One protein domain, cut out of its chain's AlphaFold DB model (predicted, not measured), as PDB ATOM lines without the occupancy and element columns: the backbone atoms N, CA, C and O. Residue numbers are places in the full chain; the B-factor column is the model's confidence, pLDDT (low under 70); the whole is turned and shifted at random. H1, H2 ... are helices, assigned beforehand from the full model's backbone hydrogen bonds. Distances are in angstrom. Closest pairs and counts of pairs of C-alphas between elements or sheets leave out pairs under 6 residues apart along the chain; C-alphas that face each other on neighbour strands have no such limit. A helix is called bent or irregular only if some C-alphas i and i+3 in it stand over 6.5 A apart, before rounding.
ATOM      1  N   LYS A 132      64.576  45.785 139.504       67.50
ATOM      2  CA  LYS A 132      64.471  46.264 138.125       67.50
ATOM      3  C   LYS A 132      63.560  45.295 137.344       67.50
ATOM      4  O   LYS A 132      63.855  44.092 137.343       67.50
ATOM      5  N   PRO A 133      62.468  45.769 136.715       46.09
ATOM      6  CA  PRO A 133      61.592  44.919 135.914       46.09
ATOM      7  C   PRO A 133      62.400  44.138 134.871       46.09
ATOM      8  O   PRO A 133      63.260  44.712 134.203       46.09
ATOM      9  N   GLY A 134      62.172  42.826 134.774       56.25
ATOM     10  CA  GLY A 134      62.911  41.943 133.861       56.25
ATOM     11  C   GLY A 134      64.289  41.475 134.350       56.25
ATOM     12  O   GLY A 134      64.982  40.783 133.611       56.25
ATOM     13  N   SER A 135      64.706  41.817 135.573       72.25
ATOM     14  CA  SER A 135      65.925  41.242 136.155       72.25
ATOM     15  C   SER A 135      65.752  39.752 136.468       72.25
ATOM     16  O   SER A 135      64.665  39.297 136.829       72.25
ATOM     17  N   GLU A 136      66.846  38.995 136.386       75.44
ATOM     18  CA  GLU A 136      66.897  37.569 136.742       75.44
ATOM     19  C   GLU A 136      66.361  37.311 138.162       75.44
ATOM     20  O   GLU A 136      65.663  36.330 138.410       75.44
ATOM     21  N   ALA A 137      66.571  38.269 139.068       68.94
ATOM     22  CA  ALA A 137      66.028  38.258 140.420       68.94
ATOM     23  C   ALA A 137      64.485  38.227 140.465       68.94
ATOM     24  O   ALA A 137      63.922  37.534 141.309       68.94
ATOM     25  N   VAL A 138      63.788  38.924 139.558       68.44
ATOM     26  CA  VAL A 138      62.313  38.907 139.481       68.44
ATOM     27  C   VAL A 138      61.810  37.549 138.992       68.44
ATOM     28  O   VAL A 138      60.835  37.028 139.530       68.44
ATOM     29  N   LEU A 139      62.492  36.945 138.013       74.56
ATOM     30  CA  LEU A 139      62.143  35.616 137.501       74.56
ATOM     31  C   LEU A 139      62.387  34.520 138.548       74.56
ATOM     32  O   LEU A 139      61.529  33.657 138.740       74.56
ATOM     33  N   LEU A 140      63.509  34.581 139.271       75.44
ATOM     34  CA  LEU A 140      63.813  33.659 140.371       75.44
ATOM     35  C   LEU A 140      62.783  33.758 141.496       75.44
ATOM     36  O   LEU A 140      62.329  32.739 142.012       75.44
ATOM     37  N   LEU A 141      62.372  34.976 141.842       71.88
ATOM     38  CA  LEU A 141      61.360  35.219 142.862       71.88
ATOM     39  C   LEU A 141      59.987  34.671 142.449       71.88
ATOM     40  O   LEU A 141      59.298  34.056 143.262       71.88
ATOM     41  N   LEU A 142      59.618  34.816 141.173       70.69
ATOM     42  CA  LEU A 142      58.408  34.209 140.618       70.69
ATOM     43  C   LEU A 142      58.474  32.672 140.677       70.69
ATOM     44  O   LEU A 142      57.507  32.022 141.079       70.69
ATOM     45  N   GLY A 143      59.633  32.092 140.355       80.62
ATOM     46  CA  GLY A 143      59.893  30.656 140.483       80.62
ATOM     47  C   GLY A 143      59.780  30.152 141.924       80.62
ATOM     48  O   GLY A 143      59.155  29.119 142.166       80.62
ATOM     49  N   GLN A 144      60.311  30.903 142.892       76.31
ATOM     50  CA  GLN A 144      60.219  30.584 144.321       76.31
ATOM     51  C   GLN A 144      58.782  30.639 144.840       76.31
ATOM     52  O   GLN A 144      58.374  29.741 145.574       76.31
ATOM     53  N   ILE A 145      57.998  31.645 144.439       69.38
ATOM     54  CA  ILE A 145      56.574  31.726 144.794       69.38
ATOM     55  C   ILE A 145      55.827  30.514 144.243       69.38
ATOM     56  O   ILE A 145      55.088  29.875 144.986       69.38
ATOM     57  N   ASN A 146      56.054  30.152 142.980       76.69
ATOM     58  CA  ASN A 146      55.400  29.000 142.362       76.69
ATOM     59  C   ASN A 146      55.778  27.677 143.056       76.69
ATOM     60  O   ASN A 146      54.920  26.834 143.317       76.69
ATOM     61  N   ALA A 147      57.054  27.506 143.415       79.75
ATOM     62  CA  ALA A 147      57.525  26.339 144.159       79.75
ATOM     63  C   ALA A 147      56.920  26.265 145.571       79.75
ATOM     64  O   ALA A 147      56.460  25.201 145.982       79.75
ATOM     65  N   ALA A 148      56.864  27.390 146.290       72.19
ATOM     66  CA  ALA A 148      56.241  27.469 147.609       72.19
ATOM     67  C   ALA A 148      54.736  27.174 147.545       72.19
ATOM     68  O   ALA A 148      54.218  26.447 148.387       72.19
ATOM     69  N   LEU A 149      54.042  27.675 146.522       66.00
ATOM     70  CA  LEU A 149      52.615  27.441 146.312       66.00
ATOM     71  C   LEU A 149      52.324  25.962 146.025       66.00
ATOM     72  O   LEU A 149      51.430  25.386 146.640       66.00
ATOM     73  N   LYS A 150      53.139  25.321 145.175       78.50
ATOM     74  CA  LYS A 150      53.084  23.868 144.949       78.50
ATOM     75  C   LYS A 150      53.346  23.075 146.225       78.50
ATOM     76  O   LYS A 150      52.618  22.129 146.497       78.50
ATOM     77  N   ALA A 151      54.352  23.454 147.013       78.50
ATOM     78  CA  ALA A 151      54.667  22.776 148.268       78.50
ATOM     79  C   ALA A 151      53.523  22.891 149.290       78.50
ATOM     80  O   ALA A 151      53.204  21.909 149.951       78.50
ATOM     81  N   VAL A 152      52.869  24.056 149.378       71.06
ATOM     82  CA  VAL A 152      51.692  24.268 150.238       71.06
ATOM     83  C   VAL A 152      50.499  23.428 149.775       71.06
ATOM     84  O   VAL A 152      49.823  22.856 150.618       71.06
ATOM     85  N   GLN A 153      50.261  23.301 148.464       72.31
ATOM     86  CA  GLN A 153      49.204  22.422 147.937       72.31
ATOM     87  C   GLN A 153      49.479  20.935 148.208       72.31
ATOM     88  O   GLN A 153      48.553  20.180 148.475       72.31
ATOM     89  N   LEU A 154      50.743  20.510 148.129       79.88
ATOM     90  CA  LEU A 154      51.159  19.124 148.374       79.88
ATOM     91  C   LEU A 154      51.130  18.728 149.856       79.88
ATOM     92  O   LEU A 154      50.976  17.549 150.154       79.88
ATOM     93  N   ALA A 155      51.304  19.693 150.761       75.38
ATOM     94  CA  ALA A 155      51.306  19.495 152.210       75.38
ATOM     95  C   ALA A 155      49.931  19.735 152.862       75.38
ATOM     96  O   ALA A 155      49.850  19.870 154.081       75.38
ATOM     97  N   ASP A 156      48.864  19.879 152.070       66.38
ATOM     98  CA  ASP A 156      47.513  20.015 152.612       66.38
ATOM     99  C   ASP A 156      46.898  18.629 152.846       66.38
ATOM    100  O   ASP A 156      46.255  18.039 151.980       66.38
ATOM    101  N   ASP A 157      47.096  18.121 154.058       68.19
ATOM    102  CA  ASP A 157      46.586  16.844 154.573       68.19
ATOM    103  C   ASP A 157      45.053  16.852 154.807       68.19
ATOM    104  O   ASP A 157      44.516  16.010 155.530       68.19
ATOM    105  N   GLY A 158      44.329  17.827 154.245       64.44
ATOM    106  CA  GLY A 158      42.899  18.060 154.476       64.44
ATOM    107  C   GLY A 158      42.601  19.086 155.575       64.44
ATOM    108  O   GLY A 158      41.454  19.215 156.010       64.44
ATOM    109  N   THR A 159      43.601  19.850 156.022       62.53
ATOM    110  CA  THR A 159      43.419  20.934 156.998       62.53
ATOM    111  C   THR A 159      43.354  22.264 156.263       62.53
ATOM    112  O   THR A 159      44.358  22.952 156.131       62.53
ATOM    113  N   HIS A 160      42.138  22.623 155.836       61.28
ATOM    114  CA  HIS A 160      41.750  23.866 155.158       61.28
ATOM    115  C   HIS A 160      42.509  25.127 155.639       61.28
ATOM    116  O   HIS A 160      42.017  25.910 156.458       61.28
ATOM    117  N   LEU A 161      43.700  25.369 155.092       61.19
ATOM    118  CA  LEU A 161      44.353  26.676 155.107       61.19
ATOM    119  C   LEU A 161      43.617  27.570 154.086       61.19
ATOM    120  O   LEU A 161      43.031  27.048 153.133       61.19
ATOM    121  N   PRO A 162      43.622  28.913 154.206       64.25
ATOM    122  CA  PRO A 162      42.933  29.775 153.256       64.25
ATOM    123  C   PRO A 162      43.773  29.914 151.974       64.25
ATOM    124  O   PRO A 162      44.340  30.969 151.685       64.25
ATOM    125  N   CYS A 163      43.864  28.827 151.203       70.06
ATOM    126  CA  CYS A 163      44.529  28.743 149.900       70.06
ATOM    127  C   CYS A 163      43.933  29.712 148.869       70.06
ATOM    128  O   CYS A 163      44.616  30.098 147.924       70.06
ATOM    129  N   THR A 164      42.699  30.175 149.076       75.44
ATOM    130  CA  THR A 164      42.011  31.126 148.193       75.44
ATOM    131  C   THR A 164      42.765  32.448 148.042       75.44
ATOM    132  O   THR A 164      42.888  32.957 146.932       75.44
ATOM    133  N   ASN A 165      43.336  32.983 149.126       79.25
ATOM    134  CA  ASN A 165      44.055  34.260 149.081       79.25
ATOM    135  C   ASN A 165      45.402  34.128 148.357       79.25
ATOM    136  O   ASN A 165      45.817  35.031 147.635       79.25
ATOM    137  N   LEU A 166      46.088  32.997 148.543       75.69
ATOM    138  CA  LEU A 166      47.374  32.741 147.902       75.69
ATOM    139  C   LEU A 166      47.199  32.502 146.395       75.69
ATOM    140  O   LEU A 166      47.966  33.041 145.600       75.69
ATOM    141  N   GLN A 167      46.149  31.772 146.009       79.88
ATOM    142  CA  GLN A 167      45.773  31.582 144.610       79.88
ATOM    143  C   GLN A 167      45.428  32.916 143.938       79.88
ATOM    144  O   GLN A 167      45.947  33.215 142.868       79.88
ATOM    145  N   GLN A 168      44.646  33.772 144.601       83.00
ATOM    146  CA  GLN A 168      44.316  35.097 144.076       83.00
ATOM    147  C   GLN A 168      45.567  35.966 143.862       83.00
ATOM    148  O   GLN A 168      45.671  36.671 142.859       83.00
ATOM    149  N   HIS A 169      46.541  35.901 144.776       77.25
ATOM    150  CA  HIS A 169      47.823  36.580 144.594       77.25
ATOM    151  C   HIS A 169      48.627  36.005 143.425       77.25
ATOM    152  O   HIS A 169      49.197  36.777 142.656       77.25
ATOM    153  N   HIS A 170      48.656  34.683 143.265       81.25
ATOM    154  CA  HIS A 170      49.300  34.036 142.126       81.25
ATOM    155  C   HIS A 170      48.684  34.489 140.797       81.25
ATOM    156  O   HIS A 170      49.411  34.905 139.896       81.25
ATOM    157  N   ASP A 171      47.356  34.490 140.696       83.31
ATOM    158  CA  ASP A 171      46.642  34.875 139.477       83.31
ATOM    159  C   ASP A 171      46.852  36.361 139.149       83.31
ATOM    160  O   ASP A 171      47.093  36.717 137.995       83.31
ATOM    161  N   ALA A 172      46.858  37.230 140.167       79.81
ATOM    162  CA  ALA A 172      47.160  38.650 140.000       79.81
ATOM    163  C   ALA A 172      48.599  38.889 139.509       79.81
ATOM    164  O   ALA A 172      48.820  39.704 138.612       79.81
ATOM    165  N   VAL A 173      49.580  38.169 140.064       79.69
ATOM    166  CA  VAL A 173      50.982  38.257 139.624       79.69
ATOM    167  C   VAL A 173      51.133  37.727 138.198       79.69
ATOM    168  O   VAL A 173      51.782  38.373 137.378       79.69
ATOM    169  N   HIS A 174      50.502  36.600 137.871       82.19
ATOM    170  CA  HIS A 174      50.527  36.032 136.525       82.19
ATOM    171  C   HIS A 174      49.930  36.998 135.488       82.19
ATOM    172  O   HIS A 174      50.533  37.230 134.438       82.19
ATOM    173  N   LEU A 175      48.792  37.626 135.803       83.38
ATOM    174  CA  LEU A 175      48.168  38.633 134.945       83.38
ATOM    175  C   LEU A 175      49.080  39.852 134.739       83.38
ATOM    176  O   LEU A 175      49.239  40.314 133.609       83.38
ATOM    177  N   ALA A 176      49.724  40.343 135.802       76.19
ATOM    178  CA  ALA A 176      50.661  41.462 135.713       76.19
ATOM    179  C   ALA A 176      51.874  41.133 134.822       76.19
ATOM    180  O   ALA A 176      52.283  41.957 134.002       76.19
ATOM    181  N   VAL A 177      52.417  39.915 134.926       77.12
ATOM    182  CA  VAL A 177      53.512  39.440 134.062       77.12
ATOM    183  C   VAL A 177      53.064  39.361 132.601       77.12
ATOM    184  O   VAL A 177      53.786  39.826 131.720       77.12
ATOM    185  N   GLN A 178      51.865  38.838 132.322       83.50
ATOM    186  CA  GLN A 178      51.325  38.806 130.957       83.50
ATOM    187  C   GLN A 178      51.139  40.207 130.370       83.50
ATOM    188  O   GLN A 178      51.510  40.439 129.219       83.50
ATOM    189  N   GLN A 179      50.613  41.149 131.153       82.25
ATOM    190  CA  GLN A 179      50.469  42.540 130.724       82.25
ATOM    191  C   GLN A 179      51.830  43.170 130.411       82.25
ATOM    192  O   GLN A 179      51.991  43.773 129.353       82.25
ATOM    193  N   GLN A 180      52.837  42.974 131.268       78.31
ATOM    194  CA  GLN A 180      54.192  43.471 131.009       78.31
ATOM    195  C   GLN A 180      54.810  42.861 129.748       78.31
ATOM    196  O   GLN A 180      55.414  43.583 128.957       78.31
ATOM    197  N   LEU A 181      54.632  41.557 129.521       78.44
ATOM    198  CA  LEU A 181      55.137  40.889 128.322       78.44
ATOM    199  C   LEU A 181      54.459  41.412 127.048       78.44
ATOM    200  O   LEU A 181      55.123  41.624 126.033       78.44
ATOM    201  N   TYR A 182      53.152  41.666 127.104       83.19
ATOM    202  CA  TYR A 182      52.404  42.268 126.002       83.19
ATOM    203  C   TYR A 182      52.890  43.691 125.690       83.19
ATOM    204  O   TYR A 182      53.160  44.005 124.529       83.19
ATOM    205  N   LEU A 183      53.087  44.524 126.719       76.88
ATOM    206  CA  LEU A 183      53.651  45.872 126.577       76.88
ATOM    207  C   LEU A 183      55.062  45.833 125.972       76.88
ATOM    208  O   LEU A 183      55.362  46.608 125.065       76.88
ATOM    209  N   LEU A 184      55.912  44.908 126.426       77.25
ATOM    210  CA  LEU A 184      57.257  44.717 125.882       77.25
ATOM    211  C   LEU A 184      57.220  44.308 124.405       77.25
ATOM    212  O   LEU A 184      58.003  44.820 123.605       77.25
ATOM    213  N   ASN A 185      56.301  43.418 124.025       82.25
ATOM    214  CA  ASN A 185      56.120  43.028 122.631       82.25
ATOM    215  C   ASN A 185      55.683  44.219 121.766       82.25
ATOM    216  O   ASN A 185      56.272  44.434 120.710       82.25
ATOM    217  N   ILE A 186      54.715  45.026 122.220       77.06
ATOM    218  CA  ILE A 186      54.323  46.258 121.518       77.06
ATOM    219  C   ILE A 186      55.536  47.175 121.346       77.06
ATOM    220  O   ILE A 186      55.829  47.578 120.224       77.06
ATOM    221  N   ALA A 187      56.284  47.440 122.420       74.69
ATOM    222  CA  ALA A 187      57.463  48.301 122.377       74.69
ATOM    223  C   ALA A 187      58.521  47.796 121.378       74.69
ATOM    224  O   ALA A 187      59.081  48.583 120.614       74.69
ATOM    225  N   LEU A 188      58.759  46.481 121.325       77.00
ATOM    226  CA  LEU A 188      59.688  45.877 120.371       77.00
ATOM    227  C   LEU A 188      59.204  46.027 118.920       77.00
ATOM    228  O   LEU A 188      60.010  46.314 118.034       77.00
ATOM    229  N   GLN A 189      57.907  45.849 118.660       81.19
ATOM    230  CA  GLN A 189      57.336  46.056 117.323       81.19
ATOM    231  C   GLN A 189      57.425  47.527 116.903       81.19
ATOM    232  O   GLN A 189      57.836  47.824 115.781       81.19
ATOM    233  N   THR A 190      57.132  48.454 117.817       79.94
ATOM    234  CA  THR A 190      57.298  49.893 117.598       79.94
ATOM    235  C   THR A 190      58.753  50.240 117.284       79.94
ATOM    236  O   THR A 190      59.013  50.936 116.306       79.94
ATOM    237  N   TYR A 191      59.717  49.695 118.031       74.69
ATOM    238  CA  TYR A 191      61.143  49.886 117.756       74.69
ATOM    239  C   TYR A 191      61.542  49.401 116.355       74.69
ATOM    240  O   TYR A 191      62.216  50.122 115.620       74.69
ATOM    241  N   LYS A 192      61.085  48.209 115.946       84.44
ATOM    242  CA  LYS A 192      61.331  47.680 114.593       84.44
ATOM    243  C   LYS A 192      60.776  48.601 113.507       84.44
ATOM    244  O   LYS A 192      61.447  48.812 112.498       84.44
ATOM    245  N   LEU A 193      59.585  49.161 113.719       83.69
ATOM    246  CA  LEU A 193      58.973  50.107 112.786       83.69
ATOM    247  C   LEU A 193      59.801  51.392 112.659       83.69
ATOM    248  O   LEU A 193      60.098  51.807 111.542       83.69
ATOM    249  N   ILE A 194      60.229  51.983 113.783       78.94
ATOM    250  CA  ILE A 194      61.102  53.169 113.780       78.94
ATOM    251  C   ILE A 194      62.392  52.869 113.020       78.94
ATOM    252  O   ILE A 194      62.798  53.649 112.162       78.94
ATOM    253  N   LEU A 195      63.026  51.729 113.303       80.81
ATOM    254  CA  LEU A 195      64.280  51.345 112.666       80.81
ATOM    255  C   LEU A 195      64.115  51.195 111.148       80.81
ATOM    256  O   LEU A 195      64.946  51.689 110.390       80.81
ATOM    257  N   ALA A 196      63.021  50.577 110.696       83.56
ATOM    258  CA  ALA A 196      62.699  50.479 109.276       83.56
ATOM    259  C   ALA A 196      62.507  51.864 108.631       83.56
ATOM    260  O   ALA A 196      63.044  52.115 107.550       83.56
ATOM    261  N   CYS A 197      61.807  52.783 109.307       82.31
ATOM    262  CA  CYS A 197      61.646  54.162 108.845       82.31
ATOM    263  C   CYS A 197      62.988  54.900 108.749       82.31
ATOM    264  O   CYS A 197      63.244  55.553 107.741       82.31
ATOM    265  N   LEU A 198      63.868  54.763 109.744       79.62
ATOM    266  CA  LEU A 198      65.196  55.386 109.735       79.62
ATOM    267  C   LEU A 198      66.087  54.829 108.622       79.62
ATOM    268  O   LEU A 198      66.791  55.589 107.963       79.62
ATOM    269  N   ILE A 199      66.031  53.521 108.359       83.25
ATOM    270  CA  ILE A 199      66.754  52.905 107.238       83.25
ATOM    271  C   ILE A 199      66.246  53.455 105.900       83.25
ATOM    272  O   ILE A 199      67.050  53.766 105.021       83.25
ATOM    273  N   HIS A 200      64.929  53.586 105.735       85.56
ATOM    274  CA  HIS A 200      64.337  54.166 104.530       85.56
ATOM    275  C   HIS A 200      64.736  55.639 104.353       85.56
ATOM    276  O   HIS A 200      65.113  56.057 103.257       85.56
ATOM    277  N   LEU A 201      64.730  56.411 105.441       79.69
ATOM    278  CA  LEU A 201      65.171  57.803 105.448       79.69
ATOM    279  C   LEU A 201      66.657  57.926 105.078       79.69
ATOM    280  O   LEU A 201      67.022  58.732 104.235       79.69
ATOM    281  N   ASN A 202      67.521  57.077 105.634       80.94
ATOM    282  CA  ASN A 202      68.943  57.083 105.298       80.94
ATOM    283  C   ASN A 202      69.195  56.718 103.826       80.94
ATOM    284  O   ASN A 202      70.090  57.275 103.201       80.94
ATOM    285  N   LYS A 203      68.403  55.806 103.248       82.06
ATOM    286  CA  LYS A 203      68.489  55.476 101.817       82.06
ATOM    287  C   LYS A 203      68.062  56.645 100.931       82.06
ATOM    288  O   LYS A 203      68.739  56.932  99.952       82.06
ATOM    289  N   THR A 204      66.968  57.315 101.279       80.44
ATOM    290  CA  THR A 204      66.453  58.463 100.513       80.44
ATOM    291  C   THR A 204      67.374  59.682 100.618       80.44
ATOM    292  O   THR A 204      67.685  60.288  99.599       80.44
ATOM    293  N   LEU A 205      67.903  59.981 101.810       78.00
ATOM    294  CA  LEU A 205      68.873  61.062 102.020       78.00
ATOM    295  C   LEU A 205      70.266  60.731 101.458       78.00
ATOM    296  O   LEU A 205      70.925  61.594 100.889       78.00
ATOM    297  N   GLY A 206      70.718  59.480 101.576       69.25
ATOM    298  CA  GLY A 206      72.026  59.031 101.088       69.25
ATOM    299  C   GLY A 206      72.151  59.016  99.561       69.25
ATOM    300  O   GLY A 206      73.259  59.132  99.041       69.25
ATOM    301  N   LEU A 207      71.029  58.940  98.835       59.88
ATOM    302  CA  LEU A 207      70.996  59.130  97.381       59.88
ATOM    303  C   LEU A 207      71.158  60.599  96.953       59.88
ATOM    304  O   LEU A 207      71.346  60.853  95.766       59.88
ATOM    305  N   SER A 208      71.133  61.573  97.873       56.03
ATOM    306  CA  SER A 208      71.218  62.997  97.515       56.03
ATOM    307  C   SER A 208      72.649  63.499  97.257       56.03
ATOM    308  O   SER A 208      72.857  64.709  97.119       56.03
TER     309      SER A 208
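What this domain is: This is residues 132 to 208 of the 290 residues of an uncharacterized protein of Termitomyces sp. J132 (UniProt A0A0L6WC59). Two helices make a long, narrow V with unequal arms: the long H2 makes the length, and the shorter H1 is folded back beside its first part, joined to it by a loop at one end. The V is loose, with few close approaches between its arms, and residues 182 to 208, of which 182 to 206 belong to H2, stick out beyond it as a free rod. The printed part has 77 residues with two named helices, H1 then H2, and no named strand; its class is all helix. It is extended, with a radius of gyration of the C-alphas of 22.0 A and spans of 78 by 20 by 17 A.

Where its parts are: H1, residues 136 to 154, begins at C-alpha 136 at (66.897, 37.569, 136.742) and measures 26.9 A from first to last C-alpha. H2, residues 163 to 206, begins at C-alpha 163 at (44.529, 28.743, 149.900), ends at C-alpha 206 at (72.026, 59.031, 101.088), and measures 63.7 A. Neither helix is bent.

How they stand to each other: H1 and H2 are close but not clearly touching, with 2 pairs of C-alphas within 8 A. Their closest C-alphas, those of Leu 149 and Leu 166, are 7.6 A apart. They run opposite ways at a shallow tilt of 27 degrees, and their centres are 24.3 A apart. Residues 135 to 141, of which 136 to 141 belong to H1, stand free. In H1 and H2 every O i to N i+4 pair is within hydrogen-bond range.

The domain as a whole: The outline is a rod, and the two C-alphas farthest apart, those of Thr 159 and Ser 208, are 78.0 A apart. The printed part has no cut. The link from H1 to H2, 8 residues, is short, and residues 154 to 160 stand free. The mean pLDDT of the printed part is 75.2, and 17 residues are under 70, among them 132 to 134, 156 to 162 and 206 to 208.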